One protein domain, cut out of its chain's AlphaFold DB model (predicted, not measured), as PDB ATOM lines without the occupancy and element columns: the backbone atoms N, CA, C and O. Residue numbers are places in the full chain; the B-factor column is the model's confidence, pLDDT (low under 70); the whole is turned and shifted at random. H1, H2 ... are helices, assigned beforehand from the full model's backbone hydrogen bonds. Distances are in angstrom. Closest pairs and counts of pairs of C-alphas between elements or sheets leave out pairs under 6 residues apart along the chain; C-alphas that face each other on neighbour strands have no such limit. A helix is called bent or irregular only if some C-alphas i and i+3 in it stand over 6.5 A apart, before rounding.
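AT A GLANCE: This is residues 118 to 244 of the 244 residues of an uncharacterized protein of Corallococcus interemptor (UniProt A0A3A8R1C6). Three helices, H1, H2 and H3, make an up-and-down bundle, and the longest helix, H5, packs on H3 with its residues 196 to 203 and on the short helix H6 with its residues 190 to 198, while H7 packs on H8 and H8 crosses close to H5 at about a right angle. H4 packs on both H3 and H5, and H3 is the helix nearest the middle. The printed part has 127 residues with eight named helices, H1 to H8 in chain order, and no named strand; the class is all helix. It is compact, with a radius of gyration of the C-alphas of 14.2 A and spans of 45 by 30 by 27 A.

IN THESE COORDINATES: Find C-alpha 190 at (140.539, 142.734, 148.554); from there H5, residues 190 to 208, runs 27.4 A to C-alpha 208 at (167.128, 143.873, 154.913). Before it look for H4, residues 173 to 180, 10.3 A, and H3, residues 158 to 169, 16.5 A. H1, residues 118 to 134, begins at (129.997, 136.420, 173.130) and runs 24.5 A. H2, residues 138 to 149, spans 17.5 A and is irregular, but only just: C-alphas 139 and 142 are 6.7 A apart. After H5 come H6, residues 216 to 220, H7, residues 225 to 229, and H8, residues 233 to 242, 14.3 A.

HOW THE PARTS SIT: Start at H5, which touches H4 in a hairpin, opposite ways at a shallow tilt of 31 degrees; their closest C-alphas, Trp 173 and Cys 203, are 5.0 A apart. With residues 196 to 203 alone H5 touches H3, the hub, at a steep tilt of 39 degrees, the closest C-alphas being Leu 161 and Lys 196 at 7.2 A. H3 touches H4 in a hairpin, closest at C-alphas 164 and 176, 4.5 A. Look next at the bundle, where each helix runs against the one before: H1 touches H2 at C-alphas 122 and 148, 4.2 A, and H3 at C-alphas 130 and 162, 4.2 A, while H2 touches H3 at C-alphas 138 and 166, 6.1 A. On from H5, its residues 190 to 198 alone touch H6, closest at C-alphas 194 and 219, 4.1 A. H8 is close to H5 but not clearly touching, about perpendicular at 80 degrees, with C-alphas 198 and 239 closest at 7.4 A. H7 touches H8 at C-alphas 229 and 236, 5.7 A; H5 and H7 are apart. O i to N i+4 pairs are all within hydrogen-bond range in H1 and H3 to H8, and 5 of 8 in H2.

THE WHOLE: The two C-alphas farthest apart, Pro 118 and Arg 244, are 45.3 A apart. The printed part has no cut and no long link. Mean pLDDT of the printed part is 94.4; look to residue 244, the chain's last, for the one value under 70.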
ATOM      1  N   PRO A 118     128.582 136.236 172.801       91.62
ATOM      2  CA  PRO A 118     129.997 136.420 173.130       91.62
ATOM      3  C   PRO A 118     130.925 136.283 171.916       91.62
ATOM      4  O   PRO A 118     131.838 137.091 171.757       91.62
ATOM      5  N   GLN A 119     130.637 135.333 171.022       93.62
ATOM      6  CA  GLN A 119     131.412 135.100 169.803       93.62
ATOM      7  C   GLN A 119     131.355 136.301 168.859       93.62
ATOM      8  O   GLN A 119     132.381 136.756 168.363       93.62
ATOM      9  N   PHE A 120     130.160 136.857 168.643       94.56
ATOM     10  CA  PHE A 120     130.010 138.022 167.779       94.56
ATOM     11  C   PHE A 120     130.680 139.262 168.380       94.56
ATOM     12  O   PHE A 120     131.279 140.048 167.652       94.56
ATOM     13  N   ARG A 121     130.643 139.422 169.711       95.44
ATOM     14  CA  ARG A 121     131.387 140.494 170.390       95.44
ATOM     15  C   ARG A 121     132.891 140.373 170.175       95.44
ATOM     16  O   ARG A 121     133.522 141.387 169.925       95.44
ATOM     17  N   ALA A 122     133.456 139.167 170.237       96.19
ATOM     18  CA  ALA A 122     134.881 138.962 169.984       96.19
ATOM     19  C   ALA A 122     135.271 139.353 168.548       96.19
ATOM     20  O   ALA A 122     136.247 140.075 168.348       96.19
ATOM     21  N   VAL A 123     134.462 138.956 167.560       95.69
ATOM     22  CA  VAL A 123     134.654 139.335 166.149       95.69
ATOM     23  C   VAL A 123     134.542 140.853 165.953       95.69
ATOM     24  O   VAL A 123     135.414 141.459 165.331       95.69
ATOM     25  N   LEU A 124     133.522 141.488 166.539       97.00
ATOM     26  CA  LEU A 124     133.350 142.943 166.517       97.00
ATOM     27  C   LEU A 124     134.544 143.672 167.151       97.00
ATOM     28  O   LEU A 124     135.048 144.641 166.585       97.00
ATOM     29  N   SER A 125     135.020 143.193 168.302       97.06
ATOM     30  CA  SER A 125     136.192 143.744 168.980       97.06
ATOM     31  C   SER A 125     137.456 143.613 168.133       97.06
ATOM     32  O   SER A 125     138.229 144.562 168.072       97.06
ATOM     33  N   ALA A 126     137.668 142.502 167.427       97.38
ATOM     34  CA  ALA A 126     138.805 142.375 166.514       97.38
ATOM     35  C   ALA A 126     138.723 143.371 165.339       97.38
ATOM     36  O   ALA A 126     139.726 143.988 164.989       97.38
ATOM     37  N   ALA A 127     137.531 143.594 164.775       97.69
ATOM     38  CA  ALA A 127     137.330 144.591 163.720       97.69
ATOM     39  C   ALA A 127     137.606 146.022 164.210       97.69
ATOM     40  O   ALA A 127     138.337 146.772 163.568       97.69
ATOM     41  N   LEU A 128     137.073 146.396 165.377       98.12
ATOM     42  CA  LEU A 128     137.324 147.708 165.979       98.12
ATOM     43  C   LEU A 128     138.790 147.904 166.373       98.12
ATOM     44  O   LEU A 128     139.288 149.021 166.278       98.12
ATOM     45  N   ALA A 129     139.490 146.840 166.776       98.44
ATOM     46  CA  ALA A 129     140.920 146.889 167.058       98.44
ATOM     47  C   ALA A 129     141.726 147.251 165.806       98.44
ATOM     48  O   ALA A 129     142.630 148.075 165.889       98.44
ATOM     49  N   LEU A 130     141.366 146.693 164.647       98.50
ATOM     50  CA  LEU A 130     141.994 147.045 163.375       98.50
ATOM     51  C   LEU A 130     141.724 148.505 162.992       98.50
ATOM     52  O   LEU A 130     142.644 149.200 162.573       98.50
ATOM     53  N   VAL A 131     140.498 149.000 163.195       97.88
ATOM     54  CA  VAL A 131     140.184 150.425 162.983       97.88
ATOM     55  C   VAL A 131     141.008 151.312 163.920       97.88
ATOM     56  O   VAL A 131     141.635 152.259 163.459       97.88
ATOM     57  N   ASP A 132     141.046 151.000 165.220       98.00
ATOM     58  CA  ASP A 132     141.831 151.751 166.206       98.00
ATOM     59  C   ASP A 132     143.333 151.740 165.844       98.00
ATOM     60  O   ASP A 132     143.983 152.779 165.945       98.00
ATOM     61  N   ALA A 133     143.874 150.612 165.369       98.38
ATOM     62  CA  ALA A 133     145.261 150.493 164.921       98.38
ATOM     63  C   ALA A 133     145.542 151.349 163.671       98.38
ATOM     64  O   ALA A 133     146.521 152.096 163.634       98.38
ATOM     65  N   LEU A 134     144.659 151.300 162.668       97.50
ATOM     66  CA  LEU A 134     144.780 152.094 161.441       97.50
ATOM     67  C   LEU A 134     144.606 153.595 161.681       97.50
ATOM     68  O   LEU A 134     145.223 154.380 160.977       97.50
ATOM     69  N   GLU A 135     143.838 154.007 162.688       95.75
ATOM     70  CA  GLU A 135     143.731 155.407 163.120       95.75
ATOM     71  C   GLU A 135     144.879 155.851 164.054       95.75
ATOM     72  O   GLU A 135     144.845 156.967 164.572       95.75
ATOM     73  N   GLY A 136     145.853 154.984 164.353       96.50
ATOM     74  CA  GLY A 136     146.967 155.297 165.256       96.50
ATOM     75  C   GLY A 136     146.600 155.338 166.748       96.50
ATOM     76  O   GLY A 136     147.387 155.788 167.578       96.50
ATOM     77  N   ARG A 137     145.422 154.844 167.148       96.75
ATOM     78  CA  ARG A 137     144.963 154.790 168.552       96.75
ATOM     79  C   ARG A 137     145.470 153.529 169.263       96.75
ATOM     80  O   ARG A 137     144.689 152.773 169.844       96.75
ATOM     81  N   LEU A 138     146.785 153.320 169.236       97.25
ATOM     82  CA  LEU A 138     147.447 152.047 169.571       97.25
ATOM     83  C   LEU A 138     147.118 151.529 170.981       97.25
ATOM     84  O   LEU A 138     146.845 150.343 171.161       97.25
ATOM     85  N   ALA A 139     147.015 152.428 171.967       96.50
ATOM     86  CA  ALA A 139     146.708 152.082 173.359       96.50
ATOM     87  C   ALA A 139     145.361 151.350 173.553       96.50
ATOM     88  O   ALA A 139     145.143 150.710 174.581       96.50
ATOM     89  N   ARG A 140     144.439 151.434 172.582       96.00
ATOM     90  CA  ARG A 140     143.129 150.761 172.634       96.00
ATOM     91  C   ARG A 140     143.155 149.335 172.084       96.00
ATOM     92  O   ARG A 140     142.245 148.566 172.378       96.00
ATOM     93  N   VAL A 141     144.175 148.980 171.303       97.75
ATOM     94  CA  VAL A 141     144.221 147.729 170.530       97.75
ATOM     95  C   VAL A 141     144.443 146.530 171.451       97.75
ATOM     96  O   VAL A 141     143.613 145.623 171.493       97.75
ATOM     97  N   ALA A 142     145.517 146.546 172.242       96.56
ATOM     98  CA  ALA A 142     145.878 145.445 173.134       96.56
ATOM     99  C   ALA A 142     144.760 145.035 174.121       96.56
ATOM    100  O   ALA A 142     144.386 143.861 174.111       96.56
ATOM    101  N   PRO A 143     144.164 145.941 174.930       95.94
ATOM    102  CA  PRO A 143     143.110 145.545 175.869       95.94
ATOM    103  C   PRO A 143     141.887 144.960 175.152       95.94
ATOM    104  O   PRO A 143     141.332 143.954 175.596       95.94
ATOM    105  N   ARG A 144     141.515 145.531 173.999       95.25
ATOM    106  CA  ARG A 144     140.389 145.070 173.180       95.25
ATOM    107  C   ARG A 144     140.624 143.664 172.623       95.25
ATOM    108  O   ARG A 144     139.712 142.839 172.652       95.25
ATOM    109  N   LEU A 145     141.830 143.377 172.131       96.81
ATOM    110  CA  LEU A 145     142.181 142.053 171.613       96.81
ATOM    111  C   LEU A 145     142.305 141.006 172.724       96.81
ATOM    112  O   LEU A 145     141.856 139.879 172.529       96.81
ATOM    113  N   THR A 146     142.849 141.363 173.889       95.25
ATOM    114  CA  THR A 146     142.905 140.468 175.057       95.25
ATOM    115  C   THR A 146     141.504 140.064 175.504       95.25
ATOM    116  O   THR A 146     141.233 138.880 175.702       95.25
ATOM    117  N   GLU A 147     140.584 141.024 175.602       91.56
ATOM    118  CA  GLU A 147     139.189 140.743 175.937       91.56
ATOM    119  C   GLU A 147     138.485 139.909 174.856       91.56
ATOM    120  O   GLU A 147     137.678 139.037 175.170       91.56
ATOM    121  N   ALA A 148     138.765 140.154 173.574       93.88
ATOM    122  CA  ALA A 148     138.175 139.375 172.490       93.88
ATOM    123  C   ALA A 148     138.631 137.909 172.536       93.88
ATOM    124  O   ALA A 148     137.797 137.008 172.466       93.88
ATOM    125  N   LYS A 149     139.938 137.676 172.701       93.56
ATOM    126  CA  LYS A 149     140.544 136.338 172.749       93.56
ATOM    127  C   LYS A 149     140.100 135.535 173.973       93.56
ATOM    128  O   LYS A 149     139.944 134.332 173.866       93.56
ATOM    129  N   SER A 150     139.824 136.171 175.114       91.81
ATOM    130  CA  SER A 150     139.333 135.451 176.302       91.81
ATOM    131  C   SER A 150     137.895 134.932 176.169       91.81
ATOM    132  O   SER A 150     137.436 134.161 177.010       91.81
ATOM    133  N   ARG A 151     137.162 135.360 175.133       88.88
ATOM    134  CA  ARG A 151     135.757 134.998 174.900       88.88
ATOM    135  C   ARG A 151     135.576 133.857 173.900       88.88
ATOM    136  O   ARG A 151     134.448 133.375 173.775       88.88
ATOM    137  N   VAL A 152     136.612 133.488 173.143       92.69
ATOM    138  CA  VAL A 152     136.506 132.547 172.020       92.69
ATOM    139  C   VAL A 152     137.766 131.709 171.839       92.69
ATOM    140  O   VAL A 152     138.870 132.210 171.993       92.69
ATOM    141  N   ASP A 153     137.577 130.465 171.395       90.06
ATOM    142  CA  ASP A 153     138.672 129.530 171.098       90.06
ATOM    143  C   ASP A 153     138.991 129.426 169.594       90.06
ATOM    144  O   ASP A 153     139.809 128.608 169.180       90.06
ATOM    145  N   PHE A 154     138.325 130.225 168.751       88.62
ATOM    146  CA  PHE A 154     138.562 130.242 167.306       88.62
ATOM    147  C   PHE A 154     139.427 131.442 166.883       88.62
ATOM    148  O   PHE A 154     139.372 132.494 167.529       88.62
ATOM    149  N   PRO A 155     140.188 131.333 165.776       88.06
ATOM    150  CA  PRO A 155     141.010 132.433 165.277       88.06
ATOM    151  C   PRO A 155     140.185 133.670 164.897       88.06
ATOM    152  O   PRO A 155     139.193 133.589 164.172       88.06
ATOM    153  N   LEU A 156     140.622 134.842 165.356       93.25
ATOM    154  CA  LEU A 156     140.029 136.131 165.003       93.25
ATOM    155  C   LEU A 156     140.846 136.763 163.874       93.25
ATOM    156  O   LEU A 156     141.855 137.394 164.155       93.25
ATOM    157  N   VAL A 157     140.400 136.630 162.620       88.56
ATOM    158  CA  VAL A 157     141.138 137.056 161.405       88.56
ATOM    159  C   VAL A 157     141.714 138.479 161.489       88.56
ATOM    160  O   VAL A 157     142.851 138.712 161.097       88.56
ATOM    161  N   PHE A 158     140.975 139.444 162.046       95.56
ATOM    162  CA  PHE A 158     141.460 140.829 162.156       95.56
ATOM    163  C   PHE A 158     142.412 141.081 163.329       95.56
ATOM    164  O   PHE A 158     143.069 142.118 163.352       95.56
ATOM    165  N   ALA A 159     142.516 140.166 164.294       96.94
ATOM    166  CA  ALA A 159     143.385 140.339 165.453       96.94
ATOM    167  C   ALA A 159     144.885 140.358 165.093       96.94
ATOM    168  O   ALA A 159     145.539 141.325 165.482       96.94
ATOM    169  N   PRO A 160     145.450 139.375 164.355       97.00
ATOM    170  CA  PRO A 160     146.861 139.423 163.974       97.00
ATOM    171  C   PRO A 160     147.169 140.601 163.046       97.00
ATOM    172  O   PRO A 160     148.205 141.236 163.220       97.00
ATOM    173  N   LEU A 161     146.249 140.981 162.147       98.00
ATOM    174  CA  LEU A 161     146.433 142.164 161.298       98.00
ATOM    175  C   LEU A 161     146.454 143.463 162.117       98.00
ATOM    176  O   LEU A 161     147.315 144.310 161.901       98.00
ATOM    177  N   ALA A 162     145.539 143.622 163.080       98.44
ATOM    178  CA  ALA A 162     145.518 144.785 163.965       98.44
ATOM    179  C   ALA A 162     146.804 144.888 164.795       98.44
ATOM    180  O   ALA A 162     147.368 145.973 164.915       98.44
ATOM    181  N   SER A 163     147.288 143.766 165.338       98.38
ATOM    182  CA  SER A 163     148.571 143.723 166.038       98.38
ATOM    183  C   SER A 163     149.731 144.070 165.104       98.38
ATOM    184  O   SER A 163     150.535 144.919 165.461       98.38
ATOM    185  N   ALA A 164     149.788 143.512 163.892       98.38
ATOM    186  CA  ALA A 164     150.841 143.829 162.926       98.38
ATOM    187  C   ALA A 164     150.872 145.321 162.561       98.38
ATOM    188  O   ALA A 164     151.944 145.908 162.477       98.38
ATOM    189  N   VAL A 165     149.706 145.957 162.403       98.50
ATOM    190  CA  VAL A 165     149.610 147.411 162.187       98.50
ATOM    191  C   VAL A 165     150.221 148.190 163.355       98.50
ATOM    192  O   VAL A 165     150.941 149.156 163.115       98.50
ATOM    193  N   VAL A 166     149.968 147.783 164.604       98.62
ATOM    194  CA  VAL A 166     150.589 148.409 165.787       98.62
ATOM    195  C   VAL A 166     152.109 148.261 165.739       98.62
ATOM    196  O   VAL A 166     152.811 149.261 165.848       98.62
ATOM    197  N   GLU A 167     152.607 147.045 165.518       98.44
ATOM    198  CA  GLU A 167     154.046 146.770 165.470       98.44
ATOM    199  C   GLU A 167     154.750 147.570 164.359       98.44
ATOM    200  O   GLU A 167     155.776 148.197 164.616       98.44
ATOM    201  N   CYS A 168     154.164 147.646 163.157       98.31
ATOM    202  CA  CYS A 168     154.672 148.473 162.057       98.31
ATOM    203  C   CYS A 168     154.722 149.960 162.428       98.31
ATOM    204  O   CYS A 168     155.723 150.627 162.185       98.31
ATOM    205  N   ARG A 169     153.659 150.496 163.044       97.56
ATOM    206  CA  ARG A 169     153.616 151.906 163.468       97.56
ATOM    207  C   ARG A 169     154.648 152.237 164.542       97.56
ATOM    208  O   ARG A 169     155.076 153.382 164.632       97.56
ATOM    209  N   GLU A 170     155.033 151.260 165.354       97.56
ATOM    210  CA  GLU A 170     156.033 151.421 166.412       97.56
ATOM    211  C   GLU A 170     157.449 151.015 165.965       97.56
ATOM    212  O   GLU A 170     158.370 151.016 166.780       97.56
ATOM    213  N   GLY A 171     157.641 150.682 164.682       97.44
ATOM    214  CA  GLY A 171     158.940 150.311 164.108       97.44
ATOM    215  C   GLY A 171     159.461 148.939 164.548       97.44
ATOM    216  O   GLY A 171     160.646 148.642 164.397       97.44
ATOM    217  N   ARG A 172     158.598 148.085 165.106       98.31
ATOM    218  CA  ARG A 172     158.929 146.721 165.544       98.31
ATOM    219  C   ARG A 172     158.734 145.733 164.397       98.31
ATOM    220  O   ARG A 172     157.808 144.924 164.360       98.31
ATOM    221  N   TRP A 173     159.600 145.859 163.394       97.94
ATOM    222  CA  TRP A 173     159.458 145.192 162.095       97.94
ATOM    223  C   TRP A 173     159.542 143.659 162.171       97.94
ATOM    224  O   TRP A 173     158.866 142.960 161.413       97.94
ATOM    225  N   ALA A 174     160.348 143.111 163.085       97.56
ATOM    226  CA  ALA A 174     160.498 141.663 163.246       97.56
ATOM    227  C   ALA A 174     159.235 141.024 163.857       97.56
ATOM    228  O   ALA A 174     158.747 139.987 163.388       97.56
ATOM    229  N   GLU A 175     158.669 141.674 164.870       98.19
ATOM    230  CA  GLU A 175     157.419 141.307 165.524       98.19
ATOM    231  C   GLU A 175     156.244 141.430 164.549       98.19
ATOM    232  O   GLU A 175     155.461 140.487 164.403       98.19
ATOM    233  N   ALA A 176     156.175 142.541 163.806       98.00
ATOM    234  CA  ALA A 176     155.185 142.754 162.756       98.00
ATOM    235  C   ALA A 176     155.207 141.627 161.716       98.00
ATOM    236  O   ALA A 176     154.170 141.035 161.414       98.00
ATOM    237  N   ARG A 177     156.392 141.266 161.210       96.69
ATOM    238  CA  ARG A 177     156.553 140.191 160.219       96.69
ATOM    239  C   ARG A 177     156.076 138.836 160.741       96.69
ATOM    240  O   ARG A 177     155.444 138.080 160.001       96.69
ATOM    241  N   THR A 178     156.353 138.538 162.008       97.62
ATOM    242  CA  THR A 178     155.879 137.305 162.656       97.62
ATOM    243  C   THR A 178     154.350 137.256 162.679       97.62
ATOM    244  O   THR A 178     153.763 136.241 162.315       97.62
ATOM    245  N   LEU A 179     153.695 138.370 163.023       97.19
ATOM    246  CA  LEU A 179     152.231 138.477 163.044       97.19
ATOM    247  C   LEU A 179     151.603 138.414 161.646       97.19
ATOM    248  O   LEU A 179     150.540 137.823 161.480       97.19
ATOM    249  N   LEU A 180     152.253 138.990 160.632       97.06
ATOM    250  CA  LEU A 180     151.783 138.937 159.240       97.06
ATOM    251  C   LEU A 180     151.842 137.520 158.649       97.06
ATOM    252  O   LEU A 180     151.120 137.217 157.700       97.06
ATOM    253  N   SER A 181     152.639 136.637 159.250       95.31
ATOM    254  CA  SER A 181     152.754 135.227 158.862       95.31
ATOM    255  C   SER A 181     151.690 134.331 159.516       95.31
ATOM    256  O   SER A 181     151.702 133.121 159.303       95.31
ATOM    257  N   ASP A 182     150.780 134.893 160.320       94.75
ATOM    258  CA  ASP A 182     149.702 134.147 160.976       94.75
ATOM    259  C   ASP A 182     148.730 133.545 159.944       94.75
ATOM    260  O   ASP A 182     148.230 134.237 159.050       94.75
ATOM    261  N   ALA A 183     148.431 132.251 160.094       92.50
ATOM    262  CA  ALA A 183     147.570 131.497 159.183       92.50
ATOM    263  C   ALA A 183     146.145 132.070 159.082       92.50
ATOM    264  O   ALA A 183     145.496 131.947 158.045       92.50
ATOM    265  N   ALA A 184     145.651 132.762 160.117       90.19
ATOM    266  CA  ALA A 184     144.342 133.410 160.075       90.19
ATOM    267  C   ALA A 184     144.253 134.514 159.003       90.19
ATOM    268  O   ALA A 184     143.152 134.934 158.648       90.19
ATOM    269  N   LEU A 185     145.389 134.997 158.490       93.94
ATOM    270  CA  LEU A 185     145.458 136.031 157.459       93.94
ATOM    271  C   LEU A 185     145.432 135.479 156.024       93.94
ATOM    272  O   LEU A 185     145.356 136.272 155.085       93.94
ATOM    273  N   GLU A 186     145.491 134.159 155.824       89.31
ATOM    274  CA  GLU A 186     145.475 133.539 154.486       89.31
ATOM    275  C   GLU A 186     144.147 133.766 153.744       89.31
ATOM    276  O   GLU A 186     144.114 133.919 152.518       89.31
ATOM    277  N   ASP A 187     143.053 133.878 154.498       85.00
ATOM    278  CA  ASP A 187     141.707 134.076 153.960       85.00
ATOM    279  C   ASP A 187     141.379 135.539 153.633       85.00
ATOM    280  O   ASP A 187     140.300 135.823 153.101       85.00
ATOM    281  N   LEU A 188     142.288 136.485 153.903       91.00
ATOM    282  CA  LEU A 188     142.073 137.886 153.548       91.00
ATOM    283  C   LEU A 188     141.911 138.056 152.033       91.00
ATOM    284  O   LEU A 188     142.610 137.437 151.226       91.00
ATOM    285  N   LYS A 189     140.992 138.944 151.649       90.31
ATOM    286  CA  LYS A 189     140.701 139.326 150.261       90.31
ATOM    287  C   LYS A 189     140.647 140.847 150.130       90.31
ATOM    288  O   LYS A 189     140.558 141.560 151.132       90.31
ATOM    289  N   GLY A 190     140.691 141.319 148.886       90.88
ATOM    290  CA  GLY A 190     140.539 142.734 148.554       90.88
ATOM    291  C   GLY A 190     141.582 143.639 149.231       90.88
ATOM    292  O   GLY A 190     142.708 143.194 149.480       90.88
ATOM    293  N   PRO A 191     141.205 144.883 149.578       94.00
ATOM    294  CA  PRO A 191     142.101 145.879 150.174       94.00
ATOM    295  C   PRO A 191     142.833 145.437 151.448       94.00
ATOM    296  O   PRO A 191     143.965 145.846 151.683       94.00
ATOM    297  N   LEU A 192     142.245 144.555 152.268       94.88
ATOM    298  CA  LEU A 192     142.920 144.047 153.475       94.88
ATOM    299  C   LEU A 192     144.059 143.077 153.153       94.88
ATOM    300  O   LEU A 192     145.060 143.053 153.866       94.88
ATOM    301  N   LEU A 193     143.928 142.294 152.076       94.69
ATOM    302  CA  LEU A 193     145.040 141.491 151.568       94.69
ATOM    303  C   LEU A 193     146.131 142.397 150.986       94.69
ATOM    304  O   LEU A 193     147.311 142.133 151.204       94.69
ATOM    305  N   GLY A 194     145.741 143.464 150.284       95.31
ATOM    306  CA  GLY A 194     146.664 144.502 149.825       95.31
ATOM    307  C   GLY A 194     147.454 145.109 150.982       95.31
ATOM    308  O   GLY A 194     148.680 145.094 150.957       95.31
ATOM    309  N   LEU A 195     146.763 145.525 152.047       97.06
ATOM    310  CA  LEU A 195     147.383 146.022 153.276       97.06
ATOM    311  C   LEU A 195     148.368 145.015 153.867       97.06
ATOM    312  O   LEU A 195     149.504 145.382 154.140       97.06
ATOM    313  N   LYS A 196     147.972 143.746 154.019       97.44
ATOM    314  CA  LYS A 196     148.873 142.696 154.514       97.44
ATOM    315  C   LYS A 196     150.167 142.638 153.691       97.44
ATOM    316  O   LYS A 196     151.246 142.713 154.265       97.44
ATOM    317  N   LYS A 197     150.057 142.558 152.360       97.31
ATOM    318  CA  LYS A 197     151.209 142.452 151.449       97.31
ATOM    319  C   LYS A 197     152.105 143.689 151.475       97.31
ATOM    320  O   LYS A 197     153.323 143.556 151.444       97.31
ATOM    321  N   VAL A 198     151.513 144.881 151.546       97.81
ATOM    322  CA  VAL A 198     152.263 146.137 151.675       97.81
ATOM    323  C   VAL A 198     153.044 146.158 152.986       97.81
ATOM    324  O   VAL A 198     154.230 146.465 152.973       97.81
ATOM    325  N   LEU A 199     152.416 145.782 154.105       98.19
ATOM    326  CA  LEU A 199     153.102 145.710 155.397       98.19
ATOM    327  C   LEU A 199     154.203 144.641 155.402       98.19
ATOM    328  O   LEU A 199     155.258 144.871 155.983       98.19
ATOM    329  N   GLU A 200     153.998 143.497 154.741       97.69
ATOM    330  CA  GLU A 200     155.029 142.461 154.579       97.69
ATOM    331  C   GLU A 200     156.239 142.995 153.802       97.69
ATOM    332  O   GLU A 200     157.373 142.820 154.250       97.69
ATOM    333  N   ALA A 201     156.003 143.667 152.672       97.44
ATOM    334  CA  ALA A 201     157.051 144.295 151.872       97.44
ATOM    335  C   ALA A 201     157.810 145.354 152.680       97.44
ATOM    336  O   ALA A 201     159.037 145.315 152.731       97.44
ATOM    337  N   TRP A 202     157.078 146.214 153.393       97.69
ATOM    338  CA  TRP A 202     157.674 147.278 154.192       97.69
ATOM    339  C   TRP A 202     158.520 146.723 155.338       97.69
ATOM    340  O   TRP A 202     159.665 147.127 155.521       97.69
ATOM    341  N   CYS A 203     158.013 145.721 156.066       97.88
ATOM    342  CA  CYS A 203     158.786 145.047 157.110       97.88
ATOM    343  C   CYS A 203     160.064 144.413 156.553       97.88
ATOM    344  O   CYS A 203     161.106 144.465 157.202       97.88
ATOM    345  N   LEU A 204     159.996 143.780 155.377       96.69
ATOM    346  CA  LEU A 204     161.160 143.162 154.746       96.69
ATOM    347  C   LEU A 204     162.220 144.195 154.396       96.69
ATOM    348  O   LEU A 204     163.376 144.005 154.758       96.69
ATOM    349  N   GLU A 205     161.823 145.281 153.746       97.12
ATOM    350  CA  GLU A 205     162.732 146.357 153.371       97.12
ATOM    351  C   GLU A 205     163.406 146.979 154.597       97.12
ATOM    352  O   GLU A 205     164.625 147.121 154.621       97.12
ATOM    353  N   GLN A 206     162.656 147.243 155.668       97.31
ATOM    354  CA  GLN A 206     163.220 147.784 156.908       97.31
ATOM    355  C   GLN A 206     164.197 146.818 157.598       97.31
ATOM    356  O   GLN A 206     165.120 147.252 158.287       97.31
ATOM    357  N   LEU A 207     164.019 145.506 157.421       96.81
ATOM    358  CA  LEU A 207     164.894 144.487 158.008       96.81
ATOM    359  C   LEU A 207     166.134 144.186 157.156       96.81
ATOM    360  O   LEU A 207     167.161 143.809 157.717       96.81
ATOM    361  N   THR A 208     166.047 144.288 155.827       96.50
ATOM    362  CA  THR A 208     167.128 143.873 154.913       96.50
ATOM    363  C   THR A 208     167.799 145.027 154.176       96.50
ATOM    364  O   THR A 208     168.890 144.838 153.646       96.50
ATOM    365  N   GLY A 209     167.169 146.201 154.122       94.31
ATOM    366  CA  GLY A 209     167.583 147.337 153.293       94.31
ATOM    367  C   GLY A 209     167.379 147.117 151.789       94.31
ATOM    368  O   GLY A 209     167.896 147.892 150.991       94.31
ATOM    369  N   GLU A 210     166.673 146.052 151.396       93.38
ATOM    370  CA  GLU A 210     166.383 145.759 149.989       93.38
ATOM    371  C   GLU A 210     165.014 146.313 149.617       93.38
ATOM    372  O   GLU A 210     164.012 145.874 150.184       93.38
ATOM    373  N   GLU A 211     164.990 147.210 148.635       92.00
ATOM    374  CA  GLU A 211     163.774 147.832 148.114       92.00
ATOM    375  C   GLU A 211     162.766 146.784 147.607       92.00
ATOM    376  O   GLU A 211     163.131 145.815 146.921       92.00
ATOM    377  N   ARG A 212     161.483 146.956 147.949       91.56
ATOM    378  CA  ARG A 212     160.404 146.042 147.542       91.56
ATOM    379  C   ARG A 212     159.301 146.776 146.790       91.56
ATOM    380  O   ARG A 212     158.634 147.642 147.338       91.56
ATOM    381  N   SER A 213     159.013 146.325 145.569       92.00
ATOM    382  CA  SER A 213     157.851 146.808 144.815       92.00
ATOM    383  C   SER A 213     156.543 146.454 145.524       92.00
ATOM    384  O   SER A 213     156.367 145.308 145.958       92.00
ATOM    385  N   VAL A 214     155.591 147.383 145.547       94.62
ATOM    386  CA  VAL A 214     154.257 147.161 146.112       94.62
ATOM    387  C   VAL A 214     153.145 147.421 145.103       94.62
ATOM    388  O   VAL A 214     153.230 148.295 144.246       94.62
ATOM    389  N   ASP A 215     152.057 146.665 145.233       93.19
ATOM    390  CA  ASP A 215     150.866 146.830 144.402       93.19
ATOM    391  C   ASP A 215     149.896 147.823 145.061       93.19
ATOM    392  O   ASP A 215     149.089 147.465 145.927       93.19
ATOM    393  N   ALA A 216     149.980 149.089 144.645       93.12
ATOM    394  CA  ALA A 216     149.085 150.144 145.117       93.12
ATOM    395  C   ALA A 216     147.613 149.875 144.754       93.12
ATOM    396  O   ALA A 216     146.721 150.231 145.527       93.12
ATOM    397  N   ILE A 217     147.336 149.211 143.624       92.19
ATOM    398  CA  ILE A 217     145.966 148.868 143.216       92.19
ATOM    399  C   ILE A 217     145.385 147.836 144.181       92.19
ATOM    400  O   ILE A 217     144.225 147.952 144.565       92.19
ATOM    401  N   ALA A 218     146.178 146.864 144.633       92.44
ATOM    402  CA  ALA A 218     145.722 145.896 145.626       92.44
ATOM    403  C   ALA A 218     145.397 146.540 146.985       92.44
ATOM    404  O   ALA A 218     144.476 146.075 147.658       92.44
ATOM    405  N   LEU A 219     146.131 147.583 147.398       94.69
ATOM    406  CA  LEU A 219     145.877 148.306 148.650       94.69
ATOM    407  C   LEU A 219     144.674 149.244 148.543       94.69
ATOM    408  O   LEU A 219     143.786 149.207 149.391       94.69
ATOM    409  N   PHE A 220     144.657 150.123 147.544       93.19
ATOM    410  CA  PHE A 220     143.611 151.136 147.436       93.19
ATOM    411  C   PHE A 220     142.341 150.558 146.819       93.19
ATOM    412  O   PHE A 220     141.252 150.836 147.309       93.19
ATOM    413  N   GLY A 221     142.447 149.697 145.809       87.88
ATOM    414  CA  GLY A 221     141.297 149.119 145.120       87.88
ATOM    415  C   GLY A 221     140.333 150.203 144.636       87.88
ATOM    416  O   GLY A 221     140.688 151.059 143.833       87.88
ATOM    417  N   GLU A 222     139.104 150.165 145.151       88.88
ATOM    418  CA  GLU A 222     138.048 151.151 144.869       88.88
ATOM    419  C   GLU A 222     138.052 152.347 145.850       88.88
ATOM    420  O   GLU A 222     137.206 153.237 145.761       88.88
ATOM    421  N   ALA A 223     138.965 152.361 146.822       84.62
ATOM    422  CA  ALA A 223     139.076 153.386 147.849       84.62
ATOM    423  C   ALA A 223     139.918 154.584 147.391       84.62
ATOM    424  O   ALA A 223     140.895 154.447 146.657       84.62
ATOM    425  N   SER A 224     139.594 155.770 147.907       77.19
ATOM    426  CA  SER A 224     140.440 156.956 147.744       77.19
ATOM    427  C   SER A 224     141.727 156.825 148.565       77.19
ATOM    428  O   SER A 224     141.645 156.515 149.760       77.19
ATOM    429  N   GLN A 225     142.871 157.187 147.984       87.25
ATOM    430  CA  GLN A 225     144.138 157.336 148.708       87.25
ATOM    431  C   GLN A 225     144.016 158.326 149.883       87.25
ATOM    432  O   GLN A 225     144.489 158.034 150.981       87.25
ATOM    433  N   ASP A 226     143.312 159.445 149.681       88.06
ATOM    434  CA  ASP A 226     143.174 160.546 150.648       88.06
ATOM    435  C   ASP A 226     142.717 160.090 152.037       88.06
ATOM    436  O   ASP A 226     143.211 160.564 153.062       88.06
ATOM    437  N   SER A 227     141.778 159.139 152.078       84.12
ATOM    438  CA  SER A 227     141.220 158.646 153.337       84.12
ATOM    439  C   SER A 227     142.261 157.885 154.165       84.12
ATOM    440  O   SER A 227     142.307 158.051 155.384       84.12
ATOM    441  N   LEU A 228     143.116 157.085 153.516       89.81
ATOM    442  CA  LEU A 228     144.195 156.373 154.202       89.81
ATOM    443  C   LEU A 228     145.363 157.313 154.524       89.81
ATOM    444  O   LEU A 228     145.897 157.225 155.625       89.81
ATOM    445  N   GLN A 229     145.695 158.258 153.635       94.56
ATOM    446  CA  GLN A 229     146.738 159.269 153.873       94.56
ATOM    447  C   GLN A 229     146.444 160.079 155.139       94.56
ATOM    448  O   GLN A 229     147.341 160.326 155.940       94.56
ATOM    449  N   ALA A 230     145.184 160.466 155.352       91.75
ATOM    450  CA  ALA A 230     144.784 161.220 156.536       91.75
ATOM    451  C   ALA A 230     144.995 160.445 157.851       91.75
ATOM    452  O   ALA A 230     145.159 161.060 158.904       91.75
ATOM    453  N   ALA A 231     144.972 159.110 157.807       92.69
ATOM    454  CA  ALA A 231     145.124 158.252 158.979       92.69
ATOM    455  C   ALA A 231     146.556 157.719 159.161       92.69
ATOM    456  O   ALA A 231     147.006 157.512 160.292       92.69
ATOM    457  N   TRP A 232     147.262 157.457 158.064       95.75
ATOM    458  CA  TRP A 232     148.603 156.886 158.059       95.75
ATOM    459  C   TRP A 232     149.430 157.415 156.876       95.75
ATOM    460  O   TRP A 232     149.620 156.700 155.890       95.75
ATOM    461  N   PRO A 233     149.923 158.660 156.956       96.19
ATOM    462  CA  PRO A 233     150.644 159.273 155.849       96.19
ATOM    463  C   PRO A 233     151.918 158.501 155.492       96.19
ATOM    464  O   PRO A 233     152.161 158.255 154.318       96.19
ATOM    465  N   GLU A 234     152.658 158.002 156.485       96.81
ATOM    466  CA  GLU A 234     153.921 157.286 156.267       96.81
ATOM    467  C   GLU A 234     153.739 156.011 155.428       96.81
ATOM    468  O   GLU A 234     154.569 155.699 154.580       96.81
ATOM    469  N   LEU A 235     152.634 155.282 155.637       96.88
ATOM    470  CA  LEU A 235     152.312 154.090 154.850       96.88
ATOM    471  C   LEU A 235     152.014 154.452 153.395       96.88
ATOM    472  O   LEU A 235     152.417 153.735 152.482       96.88
ATOM    473  N   VAL A 236     151.260 155.527 153.175       96.12
ATOM    474  CA  VAL A 236     150.875 155.926 151.822       96.12
ATOM    475  C   VAL A 236     152.071 156.481 151.061       96.12
ATOM    476  O   VAL A 236     152.238 156.129 149.896       96.12
ATOM    477  N   ASP A 237     152.930 157.260 151.715       96.06
ATOM    478  CA  ASP A 237     154.167 157.767 151.120       96.06
ATOM    479  C   ASP A 237     155.061 156.600 150.669       96.06
ATOM    480  O   ASP A 237     155.468 156.560 149.505       96.06
ATOM    481  N   TYR A 238     155.245 155.587 151.530       96.25
ATOM    482  CA  TYR A 238     155.942 154.345 151.176       96.25
ATOM    483  C   TYR A 238     155.319 153.676 149.940       96.25
ATOM    484  O   TYR A 238     156.020 153.334 148.991       96.25
ATOM    485  N   VAL A 239     153.990 153.537 149.899       95.94
ATOM    486  CA  VAL A 239     153.302 152.893 148.769       95.94
ATOM    487  C   VAL A 239     153.463 153.675 147.468       95.94
ATOM    488  O   VAL A 239     153.670 153.075 146.417       95.94
ATOM    489  N   VAL A 240     153.367 155.002 147.507       94.06
ATOM    490  CA  VAL A 240     153.496 155.858 146.318       94.06
ATOM    491  C   VAL A 240     154.923 155.838 145.767       94.06
ATOM    492  O   VAL A 240     155.106 155.865 144.548       94.06
ATOM    493  N   GLU A 241     155.927 155.777 146.638       94.06
ATOM    494  CA  GLU A 241     157.330 155.674 146.238       94.06
ATOM    495  C   GLU A 241     157.637 154.320 145.575       94.06
ATOM    496  O   GLU A 241     158.268 154.292 144.520       94.06
ATOM    497  N   HIS A 242     157.078 153.228 146.107       92.94
ATOM    498  CA  HIS A 242     157.428 151.850 145.735       92.94
ATOM    499  C   HIS A 242     156.440 151.172 144.764       92.94
ATOM    500  O   HIS A 242     156.524 149.965 144.525       92.94
ATOM    501  N   SER A 243     155.476 151.917 144.211       88.00
ATOM    502  CA  SER A 243     154.470 151.408 143.253       88.00
ATOM    503  C   SER A 243     154.766 151.740 141.786       88.00
ATOM    504  O   SER A 243     153.904 151.540 140.928       88.00
ATOM    505  N   ARG A 244     155.964 152.263 141.502       64.88
ATOM    506  CA  ARG A 244     156.402 152.686 140.164       64.88
ATOM    507  C   ARG A 244     157.003 151.559 139.333       64.88
ATOM    508  O   ARG A 244     157.681 150.685 139.910       64.88
TER     509      ARG A 244